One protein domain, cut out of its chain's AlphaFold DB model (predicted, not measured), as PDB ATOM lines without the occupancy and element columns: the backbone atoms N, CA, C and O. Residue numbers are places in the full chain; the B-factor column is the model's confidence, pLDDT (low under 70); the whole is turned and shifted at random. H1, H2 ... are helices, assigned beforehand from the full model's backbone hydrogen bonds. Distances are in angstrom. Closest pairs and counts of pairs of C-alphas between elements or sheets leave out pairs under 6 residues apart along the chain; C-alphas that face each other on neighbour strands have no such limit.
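What this domain is: This is residues 27 to 112 of the 112 residues of the protein "Cytochrome C" of Mesorhizobium sp. LNHC252B00 (UniProt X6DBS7). A long helical hairpin of H1 and H2 makes most of the length, with the short H3 following on at the end of H2; H5 folds back past H3 and meets the last residues of H2, apart from H1. The loop of residues 77 to 92 and the small H4 lie toward the end of the body where H1 begins. The printed part has 86 residues with five named helices, in the order H1, H2, H3, H4, H5, and no named strand; its class is all helix. It is only just compact, close to loose, with a radius of gyration of the C-alphas of 14.4 A, and elongated, spanning 43 by 24 by 18 A.

How they stand to each other: H1, residues 27 to 49, touches H2, residues 57 to 70, closest at the C-alphas of Ala 41 and Ala 63, 4.5 A apart. This hairpin has a shallow tilt of 25 degrees, opposite ways. H5, residues 98 to 111, touches H2 only at their ends, residues 108 to 111 to residues 67 to 70; the closest C-alphas, of Arg 68 and Gly 109, are 4.5 A apart. H3, residues 72 to 76, touches H5, with the C-alphas of Gly 72 and Cys 106 closest at 3.8 A. H4, residues 93 to 96, is close to H5 but not clearly touching, with the C-alphas of Ile 94 and Phe 101 closest at 6.6 A. H1 and H5 are apart. In H1, H2, H3 and H5 every O i to N i+4 pair is within hydrogen-bond range; H4 is too short for such a pair.

Where its parts are: H1 begins at C-alpha 27 (173.697, 196.558, 176.723) and measures 32.9 A. H2 measures 20.0 A, H3 6.3 A and H4 4.8 A. H5 measures 20.3 A and ends at C-alpha 111 (159.512, 183.893, 193.567).

The domain as a whole: The C-alphas farthest apart, of Ala 54 and Val 82, are 43.3 A apart. The printed part has no cut, and the link from H3 to H4 is long, with 16 residues. The mean pLDDT of the printed part is 93.6, and no printed residue is under 70.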
ATOM      1  N   PHE A  27     174.659 196.602 175.616       91.94
ATOM      2  CA  PHE A  27     173.697 196.558 176.723       91.94
ATOM      3  C   PHE A  27     172.251 196.413 176.237       91.94
ATOM      4  O   PHE A  27     171.472 195.681 176.853       91.94
ATOM      5  N   ILE A  28     171.884 197.097 175.150       91.44
ATOM      6  CA  ILE A  28     170.538 197.023 174.569       91.44
ATOM      7  C   ILE A  28     170.273 195.615 174.027       91.44
ATOM      8  O   ILE A  28     169.246 195.022 174.363       91.44
ATOM      9  N   GLU A  29     171.214 195.045 173.277       92.50
ATOM     10  CA  GLU A  29     171.126 193.677 172.756       92.50
ATOM     11  C   GLU A  29     171.031 192.651 173.894       92.50
ATOM     12  O   GLU A  29     170.110 191.828 173.931       92.50
ATOM     13  N   ALA A  30     171.916 192.744 174.892       92.88
ATOM     14  CA  ALA A  30     171.912 191.845 176.044       92.88
ATOM     15  C   ALA A  30     170.627 191.955 176.886       92.88
ATOM     16  O   ALA A  30     170.200 190.967 177.500       92.88
ATOM     17  N   ARG A  31     170.007 193.143 176.944       94.25
ATOM     18  CA  ARG A  31     168.686 193.353 177.555       94.25
ATOM     19  C   ARG A  31     167.607 192.634 176.760       94.25
ATOM     20  O   ARG A  31     166.869 191.842 177.340       94.25
ATOM     21  N   GLN A  32     167.521 192.891 175.457       93.81
ATOM     22  CA  GLN A  32     166.486 192.331 174.584       93.81
ATOM     23  C   GLN A  32     166.544 190.803 174.525       93.81
ATOM     24  O   GLN A  32     165.507 190.152 174.656       93.81
ATOM     25  N   ALA A  33     167.744 190.227 174.423       95.62
ATOM     26  CA  ALA A  33     167.939 188.782 174.495       95.62
ATOM     27  C   ALA A  33     167.412 188.213 175.821       95.62
ATOM     28  O   ALA A  33     166.626 187.267 175.830       95.62
ATOM     29  N   SER A  34     167.753 188.849 176.947       95.62
ATOM     30  CA  SER A  34     167.254 188.426 178.258       95.62
ATOM     31  C   SER A  34     165.733 188.516 178.374       95.62
ATOM     32  O   SER A  34     165.120 187.605 178.921       95.62
ATOM     33  N   MET A  35     165.118 189.581 177.840       95.62
ATOM     34  CA  MET A  35     163.660 189.751 177.858       95.62
ATOM     35  C   MET A  35     162.967 188.663 177.044       95.62
ATOM     36  O   MET A  35     161.956 188.122 177.481       95.62
ATOM     37  N   LYS A  36     163.523 188.309 175.878       97.56
ATOM     38  CA  LYS A  36     162.979 187.260 175.012       97.56
ATOM     39  C   LYS A  36     162.969 185.900 175.706       97.56
ATOM     40  O   LYS A  36     161.985 185.174 175.608       97.56
ATOM     41  N   GLU A  37     164.038 185.571 176.423       98.12
ATOM     42  CA  GLU A  37     164.129 184.303 177.149       98.12
ATOM     43  C   GLU A  37     163.186 184.247 178.356       98.12
ATOM     44  O   GLU A  37     162.507 183.242 178.553       98.12
ATOM     45  N   MET A  38     163.048 185.345 179.107       97.88
ATOM     46  CA  MET A  38     162.036 185.425 180.168       97.88
ATOM     47  C   MET A  38     160.610 185.331 179.614       97.88
ATOM     48  O   MET A  38     159.780 184.641 180.193       97.88
ATOM     49  N   ALA A  39     160.321 185.974 178.478       98.06
ATOM     50  CA  ALA A  39     159.017 185.883 177.827       98.06
ATOM     51  C   ALA A  39     158.707 184.453 177.360       98.06
ATOM     52  O   ALA A  39     157.574 183.994 177.500       98.06
ATOM     53  N   ALA A  40     159.705 183.729 176.843       98.25
ATOM     54  CA  ALA A  40     159.555 182.323 176.483       98.25
ATOM     55  C   ALA A  40     159.258 181.451 177.715       98.25
ATOM     56  O   ALA A  40     158.315 180.665 177.681       98.25
ATOM     57  N   ALA A  41     159.994 181.638 178.815       97.75
ATOM     58  CA  ALA A  41     159.763 180.913 180.064       97.75
ATOM     59  C   ALA A  41     158.377 181.202 180.666       97.75
ATOM     60  O   ALA A  41     157.636 180.278 180.996       97.75
ATOM     61  N   ALA A  42     157.985 182.478 180.737       97.19
ATOM     62  CA  ALA A  42     156.659 182.877 181.201       97.19
ATOM     63  C   ALA A  42     155.552 182.265 180.329       97.19
ATOM     64  O   ALA A  42     154.574 181.742 180.857       97.19
ATOM     65  N   LYS A  43     155.736 182.249 179.001       97.38
ATOM     66  CA  LYS A  43     154.794 181.609 178.074       97.38
ATOM     67  C   LYS A  43     154.652 180.113 178.346       97.38
ATOM     68  O   LYS A  43     153.529 179.621 178.318       97.38
ATOM     69  N   THR A  44     155.746 179.397 178.606       96.50
ATOM     70  CA  THR A  44     155.686 177.977 178.986       96.50
ATOM     71  C   THR A  44     154.790 177.780 180.204       96.50
ATOM     72  O   THR A  44     153.857 176.984 180.141       96.50
ATOM     73  N   ILE A  45     155.001 178.566 181.266       94.69
ATOM     74  CA  ILE A  45     154.188 178.501 182.492       94.69
ATOM     75  C   ILE A  45     152.714 178.815 182.196       94.69
ATOM     76  O   ILE A  45     151.835 178.077 182.631       94.69
ATOM     77  N   THR A  46     152.423 179.854 181.405       95.81
ATOM     78  CA  THR A  46     151.046 180.183 180.998       95.81
ATOM     79  C   THR A  46     150.373 179.027 180.260       95.81
ATOM     80  O   THR A  46     149.240 178.683 180.568       95.81
ATOM     81  N   VAL A  47     151.059 178.395 179.305       94.88
ATOM     82  CA  VAL A  47     150.500 177.266 178.540       94.88
ATOM     83  C   VAL A  47     150.244 176.051 179.444       94.88
ATOM     84  O   VAL A  47     149.260 175.342 179.226       94.88
ATOM     85  N   MET A  48     151.081 175.824 180.463       93.44
ATOM     86  CA  MET A  48     150.844 174.793 181.484       93.44
ATOM     87  C   MET A  48     149.611 175.115 182.335       93.44
ATOM     88  O   MET A  48     148.745 174.260 182.489       93.44
ATOM     89  N   PHE A  49     149.485 176.350 182.827       93.25
ATOM     90  CA  PHE A  49     148.322 176.784 183.613       93.25
ATOM     91  C   PHE A  49     147.015 176.758 182.814       93.25
ATOM     92  O   PHE A  49     145.963 176.453 183.369       93.25
ATOM     93  N   ASP A  50     147.084 176.994 181.506       93.94
ATOM     94  CA  ASP A  50     145.955 176.844 180.584       93.94
ATOM     95  C   ASP A  50     145.570 175.369 180.324       93.94
ATOM     96  O   ASP A  50     144.623 175.109 179.580       93.94
ATOM     97  N   GLY A  51     146.325 174.391 180.845       89.56
ATOM     98  CA  GLY A  51     146.123 172.958 180.597       89.56
ATOM     99  C   GLY A  51     146.462 172.509 179.169       89.56
ATOM    100  O   GLY A  51     146.132 171.394 178.770       89.56
ATOM    101  N   LYS A  52     147.109 173.373 178.376       86.38
ATOM    102  CA  LYS A  52     147.482 173.116 176.970       86.38
ATOM    103  C   LYS A  52     148.818 172.383 176.835       86.38
ATOM    104  O   LYS A  52     149.129 171.871 175.762       86.38
ATOM    105  N   LEU A  53     149.607 172.355 177.904       82.44
ATOM    106  CA  LEU A  53     150.794 171.526 178.057       82.44
ATOM    107  C   LEU A  53     150.588 170.646 179.288       82.44
ATOM    108  O   LEU A  53     150.043 171.115 180.285       82.44
ATOM    109  N   ALA A  54     151.015 169.383 179.213       81.00
ATOM    110  CA  ALA A  54     150.960 168.488 180.360       81.00
ATOM    111  C   ALA A  54     151.708 169.110 181.546       81.00
ATOM    112  O   ALA A  54     152.820 169.622 181.380       81.00
ATOM    113  N   ASP A  55     151.097 169.054 182.727       72.75
ATOM    114  CA  ASP A  55     151.689 169.578 183.951       72.75
ATOM    115  C   ASP A  55     152.864 168.685 184.383       72.75
ATOM    116  O   ASP A  55     152.709 167.666 185.056       72.75
ATOM    117  N   ASN A  56     154.051 169.021 183.876       87.69
ATOM    118  CA  ASN A  56     155.304 168.339 184.145       87.69
ATOM    119  C   ASN A  56     156.186 169.216 185.037       87.69
ATOM    120  O   ASN A  56     156.694 170.253 184.599       87.69
ATOM    121  N   ALA A  57     156.450 168.736 186.252       90.12
ATOM    122  CA  ALA A  57     157.303 169.408 187.227       90.12
ATOM    123  C   ALA A  57     158.684 169.798 186.667       90.12
ATOM    124  O   ALA A  57     159.202 170.856 187.021       90.12
ATOM    125  N   THR A  58     159.270 168.996 185.769       94.44
ATOM    126  CA  THR A  58     160.568 169.308 185.147       94.44
ATOM    127  C   THR A  58     160.482 170.552 184.268       94.44
ATOM    128  O   THR A  58     161.273 171.475 184.437       94.44
ATOM    129  N   THR A  59     159.492 170.623 183.378       94.25
ATOM    130  CA  THR A  59     159.316 171.765 182.468       94.25
ATOM    131  C   THR A  59     158.943 173.039 183.224       94.25
ATOM    132  O   THR A  59     159.457 174.113 182.910       94.25
ATOM    133  N   PHE A  60     158.098 172.925 184.257       95.31
ATOM    134  CA  PHE A  60     157.791 174.054 185.134       95.31
ATOM    135  C   PHE A  60     159.055 174.569 185.830       95.31
ATOM    136  O   PHE A  60     159.329 175.770 185.812       95.31
ATOM    137  N   LYS A  61     159.856 173.654 186.394       95.81
ATOM    138  CA  LYS A  61     161.116 173.992 187.058       95.81
ATOM    139  C   LYS A  61     162.073 174.695 186.099       95.81
ATOM    140  O   LYS A  61     162.558 175.761 186.439       95.81
ATOM    141  N   GLU A  62     162.313 174.168 184.904       97.31
ATOM    142  CA  GLU A  62     163.217 174.789 183.921       97.31
ATOM    143  C   GLU A  62     162.788 176.217 183.539       97.31
ATOM    144  O   GLU A  62     163.620 177.129 183.438       97.31
ATOM    145  N   ALA A  63     161.482 176.441 183.366       97.00
ATOM    146  CA  ALA A  63     160.943 177.770 183.104       97.00
ATOM    147  C   ALA A  63     161.147 178.714 184.303       97.00
ATOM    148  O   ALA A  63     161.613 179.843 184.127       97.00
ATOM    149  N   ALA A  64     160.867 178.248 185.522       97.25
ATOM    150  CA  ALA A  64     161.094 179.009 186.747       97.25
ATOM    151  C   ALA A  64     162.587 179.342 186.941       97.25
ATOM    152  O   ALA A  64     162.951 180.495 187.160       97.25
ATOM    153  N   GLU A  65     163.487 178.385 186.715       98.06
ATOM    154  CA  GLU A  65     164.934 178.602 186.796       98.06
ATOM    155  C   GLU A  65     165.436 179.607 185.754       98.06
ATOM    156  O   GLU A  65     166.304 180.429 186.059       98.06
ATOM    157  N   THR A  66     164.848 179.611 184.553       98.38
ATOM    158  CA  THR A  66     165.132 180.625 183.529       98.38
ATOM    159  C   THR A  66     164.725 182.024 183.995       98.38
ATOM    160  O   THR A  66     165.488 182.976 183.814       98.38
ATOM    161  N   LEU A  67     163.548 182.166 184.617       97.88
ATOM    162  CA  LEU A  67     163.100 183.434 185.200       97.88
ATOM    163  C   LEU A  67     164.014 183.868 186.354       97.88
ATOM    164  O   LEU A  67     164.483 185.008 186.360       97.88
ATOM    165  N   ARG A  68     164.348 182.963 187.279       97.62
ATOM    166  CA  ARG A  68     165.260 183.223 188.405       97.62
ATOM    167  C   ARG A  68     166.626 183.715 187.931       97.62
ATOM    168  O   ARG A  68     167.126 184.721 188.422       97.62
ATOM    169  N   ALA A  69     167.213 183.048 186.938       97.94
ATOM    170  CA  ALA A  69     168.540 183.383 186.420       97.94
ATOM    171  C   ALA A  69     168.600 184.746 185.703       97.94
ATOM    172  O   ALA A  69     169.676 185.335 185.583       97.94
ATOM    173  N   ARG A  70     167.467 185.241 185.195       97.88
ATOM    174  CA  ARG A  70     167.403 186.434 184.328       97.88
ATOM    175  C   ARG A  70     166.763 187.652 184.982       97.88
ATOM    176  O   ARG A  70     166.712 188.711 184.353       97.88
ATOM    177  N   THR A  71     166.307 187.514 186.221       97.50
ATOM    178  CA  THR A  71     165.718 188.580 187.040       97.50
ATOM    179  C   THR A  71     166.711 189.055 188.110       97.50
ATOM    180  O   THR A  71     167.911 188.779 188.028       97.50
ATOM    181  N   GLY A  72     166.260 189.861 189.075       97.25
ATOM    182  CA  GLY A  72     167.110 190.371 190.151       97.25
ATOM    183  C   GLY A  72     168.333 191.149 189.647       97.25
ATOM    184  O   GLY A  72     168.217 191.915 188.684       97.25
ATOM    185  N   PRO A  73     169.520 190.951 190.252       97.06
ATOM    186  CA  PRO A  73     170.746 191.644 189.854       97.06
ATOM    187  C   PRO A  73     171.104 191.491 188.368       97.06
ATOM    188  O   PRO A  73     171.584 192.443 187.751       97.06
ATOM    189  N   ALA A  74     170.826 190.325 187.768       96.88
ATOM    190  CA  ALA A  74     171.096 190.073 186.352       96.88
ATOM    191  C   ALA A  74     170.236 190.957 185.436       96.88
ATOM    192  O   ALA A  74     170.705 191.407 184.385       96.88
ATOM    193  N   LEU A  75     168.997 191.240 185.845       96.31
ATOM    194  CA  LEU A  75     168.128 192.186 185.157       96.31
ATOM    195  C   LEU A  75     168.603 193.619 185.371       96.31
ATOM    196  O   LEU A  75     168.762 194.351 184.402       96.31
ATOM    197  N   ILE A  76     168.872 194.001 186.620       96.75
ATOM    198  CA  ILE A  76     169.256 195.368 187.001       96.75
ATOM    199  C   ILE A  76     170.499 195.830 186.231       96.75
ATOM    200  O   ILE A  76     170.493 196.912 185.642       96.75
ATOM    201  N   ALA A  77     171.518 194.972 186.124       95.38
ATOM    202  CA  ALA A  77     172.752 195.260 185.389       95.38
ATOM    203  C   ALA A  77     172.531 195.574 183.894       95.38
ATOM    204  O   ALA A  77     173.377 196.197 183.253       95.38
ATOM    205  N   LYS A  78     171.387 195.174 183.324       94.75
ATOM    206  CA  LYS A  78     171.017 195.448 181.930       94.75
ATOM    207  C   LYS A  78     170.341 196.807 181.754       94.75
ATOM    208  O   LYS A  78     169.990 197.126 180.622       94.75
ATOM    209  N   PHE A  79     170.144 197.607 182.809       94.38
ATOM    210  CA  PHE A  79     169.496 198.929 182.766       94.38
ATOM    211  C   PHE A  79     170.395 200.090 183.219       94.38
ATOM    212  O   PHE A  79     169.974 200.867 184.074       94.38
ATOM    213  N   PRO A  80     171.599 200.286 182.647       92.88
ATOM    214  CA  PRO A  80     172.359 201.502 182.918       92.88
ATOM    215  C   PRO A  80     171.627 202.733 182.359       92.88
ATOM    216  O   PRO A  80     171.124 202.696 181.233       92.88
ATOM    217  N   SER A  81     171.613 203.840 183.106       88.50
ATOM    218  CA  SER A  81     170.895 205.087 182.772       88.50
ATOM    219  C   SER A  81     171.135 205.580 181.340       88.50
ATOM    220  O   SER A  81     170.218 205.992 180.633       88.50
ATOM    221  N   VAL A  82     172.364 205.416 180.837       85.31
ATOM    222  CA  VAL A  82     172.781 205.834 179.483       85.31
ATOM    223  C   VAL A  82     172.117 205.045 178.340       85.31
ATOM    224  O   VAL A  82     172.419 205.286 177.177       85.31
ATOM    225  N   THR A  83     171.250 204.077 178.648       87.94
ATOM    226  CA  THR A  83     170.582 203.190 177.676       87.94
ATOM    227  C   THR A  83     169.050 203.226 177.777       87.94
ATOM    228  O   THR A  83     168.375 202.350 177.231       87.94
ATOM    229  N   LEU A  84     168.489 204.201 178.501       86.31
ATOM    230  CA  LEU A  84     167.041 204.379 178.704       86.31
ATOM    231  C   LEU A  84     166.402 205.350 177.695       86.31
ATOM    232  O   LEU A  84     165.520 206.136 178.025       86.31
ATOM    233  N   HIS A  85     166.902 205.338 176.467       83.50
ATOM    234  CA  HIS A  85     166.413 206.150 175.358       83.50
ATOM    235  C   HIS A  85     166.637 205.398 174.043       83.50
ATOM    236  O   HIS A  85     167.239 204.318 174.032       83.50
ATOM    237  N   ALA A  86     166.169 205.970 172.929       77.94
ATOM    238  CA  ALA A  86     166.350 205.396 171.599       77.94
ATOM    239  C   ALA A  86     167.825 204.989 171.346       77.94
ATOM    240  O   ALA A  86     168.734 205.741 171.701       77.94
ATOM    241  N   PRO A  87     168.091 203.815 170.747       81.75
ATOM    242  CA  PRO A  87     167.137 202.912 170.098       81.75
ATOM    243  C   PRO A  87     166.430 201.934 171.056       81.75
ATOM    244  O   PRO A  87     165.680 201.069 170.608       81.75
ATOM    245  N   SER A  88     166.647 202.035 172.371       83.38
ATOM    246  CA  SER A  88     165.949 201.185 173.334       83.38
ATOM    247  C   SER A  88     164.477 201.575 173.480       83.38
ATOM    248  O   SER A  88     164.137 202.754 173.499       83.38
ATOM    249  N   GLY A  89     163.611 200.575 173.674       87.38
ATOM    250  CA  GLY A  89     162.235 200.781 174.145       87.38
ATOM    251  C   GLY A  89     162.126 201.004 175.660       87.38
ATOM    252  O   GLY A  89     161.027 201.224 176.164       87.38
ATOM    253  N   ALA A  90     163.237 200.917 176.403       90.25
ATOM    254  CA  ALA A  90     163.251 201.257 177.821       90.25
ATOM    255  C   ALA A  90     163.166 202.771 177.994       90.25
ATOM    256  O   ALA A  90     163.914 203.508 177.354       90.25
ATOM    257  N   LYS A  91     162.271 203.208 178.874       91.75
ATOM    258  CA  LYS A  91     162.005 204.624 179.093       91.75
ATOM    259  C   LYS A  91     162.792 205.180 180.282       91.75
ATOM    260  O   LYS A  91     163.185 204.422 181.175       91.75
ATOM    261  N   LEU A  92     162.988 206.499 180.303       91.00
ATOM    262  CA  LEU A  92     163.711 207.224 181.358       91.00
ATOM    263  C   LEU A  92     163.042 207.102 182.733       91.00
ATOM    264  O   LEU A  92     163.712 207.202 183.754       91.00
ATOM    265  N   GLU A  93     161.742 206.832 182.775       93.38
ATOM    266  CA  GLU A  93     160.953 206.620 183.985       93.38
ATOM    267  C   GLU A  93     161.535 205.492 184.853       93.38
ATOM    268  O   GLU A  93     161.435 205.557 186.072       93.38
ATOM    269  N   ILE A  94     162.231 204.511 184.259       93.44
ATOM    270  CA  ILE A  94     162.935 203.455 185.008       93.44
ATOM    271  C   ILE A  94     164.014 204.038 185.934       93.44
ATOM    272  O   ILE A  94     164.223 203.508 187.021       93.44
ATOM    273  N   ASP A  95     164.692 205.121 185.538       93.88
ATOM    274  CA  ASP A  95     165.638 205.823 186.418       93.88
ATOM    275  C   ASP A  95     164.922 206.634 187.500       93.88
ATOM    276  O   ASP A  95     165.398 206.697 188.631       93.88
ATOM    277  N   GLN A  96     163.774 207.234 187.176       94.81
ATOM    278  CA  GLN A  96     162.993 208.032 188.130       94.81
ATOM    279  C   GLN A  96     162.462 207.171 189.281       94.81
ATOM    280  O   GLN A  96     162.432 207.622 190.422       94.81
ATOM    281  N   VAL A  97     162.107 205.920 188.982       96.50
ATOM    282  CA  VAL A  97     161.617 204.921 189.942       96.50
ATOM    283  C   VAL A  97     162.639 203.806 190.205       96.50
ATOM    284  O   VAL A  97     162.282 202.656 190.466       96.50
ATOM    285  N   ARG A  98     163.940 204.118 190.112       96.56
ATOM    286  CA  ARG A  98     165.026 203.124 190.180       96.56
ATOM    287  C   ARG A  98     164.916 202.159 191.374       96.56
ATOM    288  O   ARG A  98     164.997 200.953 191.129       96.56
ATOM    289  N   PRO A  99     164.688 202.615 192.622       98.06
ATOM    290  CA  PRO A  99     164.591 201.704 193.765       98.06
ATOM    291  C   PRO A  99     163.432 200.708 193.641       98.06
ATOM    292  O   PRO A  99     163.574 199.538 193.991       98.06
ATOM    293  N   GLU A 100     162.293 201.148 193.106       98.19
ATOM    294  CA  GLU A 100     161.101 200.315 192.922       98.19
ATOM    295  C   GLU A 100     161.318 199.286 191.811       98.19
ATOM    296  O   GLU A 100     160.990 198.111 191.976       98.19
ATOM    297  N   PHE A 101     161.941 199.698 190.704       97.50
ATOM    298  CA  PHE A 101     162.342 198.791 189.632       97.50
ATOM    299  C   PHE A 101     163.284 197.687 190.139       97.50
ATOM    300  O   PHE A 101     163.068 196.507 189.857       97.50
ATOM    301  N   GLU A 102     164.314 198.051 190.907       98.12
ATOM    302  CA  GLU A 102     165.265 197.090 191.476       98.12
ATOM    303  C   GLU A 102     164.597 196.153 192.486       98.12
ATOM    304  O   GLU A 102     164.821 194.938 192.452       98.12
ATOM    305  N   ALA A 103     163.724 196.689 193.342       98.25
ATOM    306  CA  ALA A 103     162.959 195.898 194.295       98.25
ATOM    307  C   ALA A 103     162.059 194.873 193.590       98.25
ATOM    308  O   ALA A 103     162.047 193.704 193.981       98.25
ATOM    309  N   LEU A 104     161.360 195.271 192.521       97.88
ATOM    310  CA  LEU A 104     160.536 194.368 191.715       97.88
ATOM    311  C   LEU A 104     161.380 193.301 191.014       97.88
ATOM    312  O   LEU A 104     161.036 192.120 191.072       97.88
ATOM    313  N   ALA A 105     162.510 193.680 190.411       97.81
ATOM    314  CA  ALA A 105     163.422 192.733 189.775       97.81
ATOM    315  C   ALA A 105     163.890 191.656 190.767       97.81
ATOM    316  O   ALA A 105     163.830 190.462 190.465       97.81
ATOM    317  N   CYS A 106     164.320 192.067 191.962       98.19
ATOM    318  CA  CYS A 106     164.730 191.161 193.031       98.19
ATOM    319  C   CYS A 106     163.562 190.341 193.583       98.19
ATOM    320  O   CYS A 106     163.741 189.178 193.935       98.19
ATOM    321  N   HIS A 107     162.365 190.919 193.669       97.88
ATOM    322  CA  HIS A 107     161.188 190.206 194.147       97.88
ATOM    323  C   HIS A 107     160.803 189.060 193.214       97.88
ATOM    324  O   HIS A 107     160.648 187.939 193.693       97.88
ATOM    325  N   ILE A 108     160.737 189.310 191.903       95.56
ATOM    326  CA  ILE A 108     160.447 188.269 190.907       95.56
ATOM    327  C   ILE A 108     161.490 187.150 190.998       95.56
ATOM    328  O   ILE A 108     161.123 185.981 191.055       95.56
ATOM    329  N   GLY A 109     162.778 187.495 191.107       95.12
ATOM    330  CA  GLY A 109     163.849 186.502 191.225       95.12
ATOM    331  C   GLY A 109     163.821 185.662 192.504       95.12
ATOM    332  O   GLY A 109     164.419 184.596 192.527       95.12
ATOM    333  N   ARG A 110     163.128 186.105 193.562       96.38
ATOM    334  CA  ARG A 110     162.894 185.292 194.768       96.38
ATOM    335  C   ARG A 110     161.681 184.367 194.651       96.38
ATOM    336  O   ARG A 110     161.590 183.428 195.432       96.38
ATOM    337  N   LEU A 111     160.730 184.685 193.772       94.44
ATOM    338  CA  LEU A 111     159.512 183.893 193.567       94.44
ATOM    339  C   LEU A 111     159.698 182.778 192.531       94.44
ATOM    340  O   LEU A 111     158.969 181.790 192.580       94.44
ATOM    341  N   ALA A 112     160.624 182.972 191.593       87.62
ATOM    342  CA  ALA A 112     160.991 182.014 190.557       87.62
ATOM    343  C   ALA A 112     161.996 180.966 191.067       87.62
ATOM    344  O   ALA A 112     161.878 179.785 190.679       87.62
TER     345      ALA A 112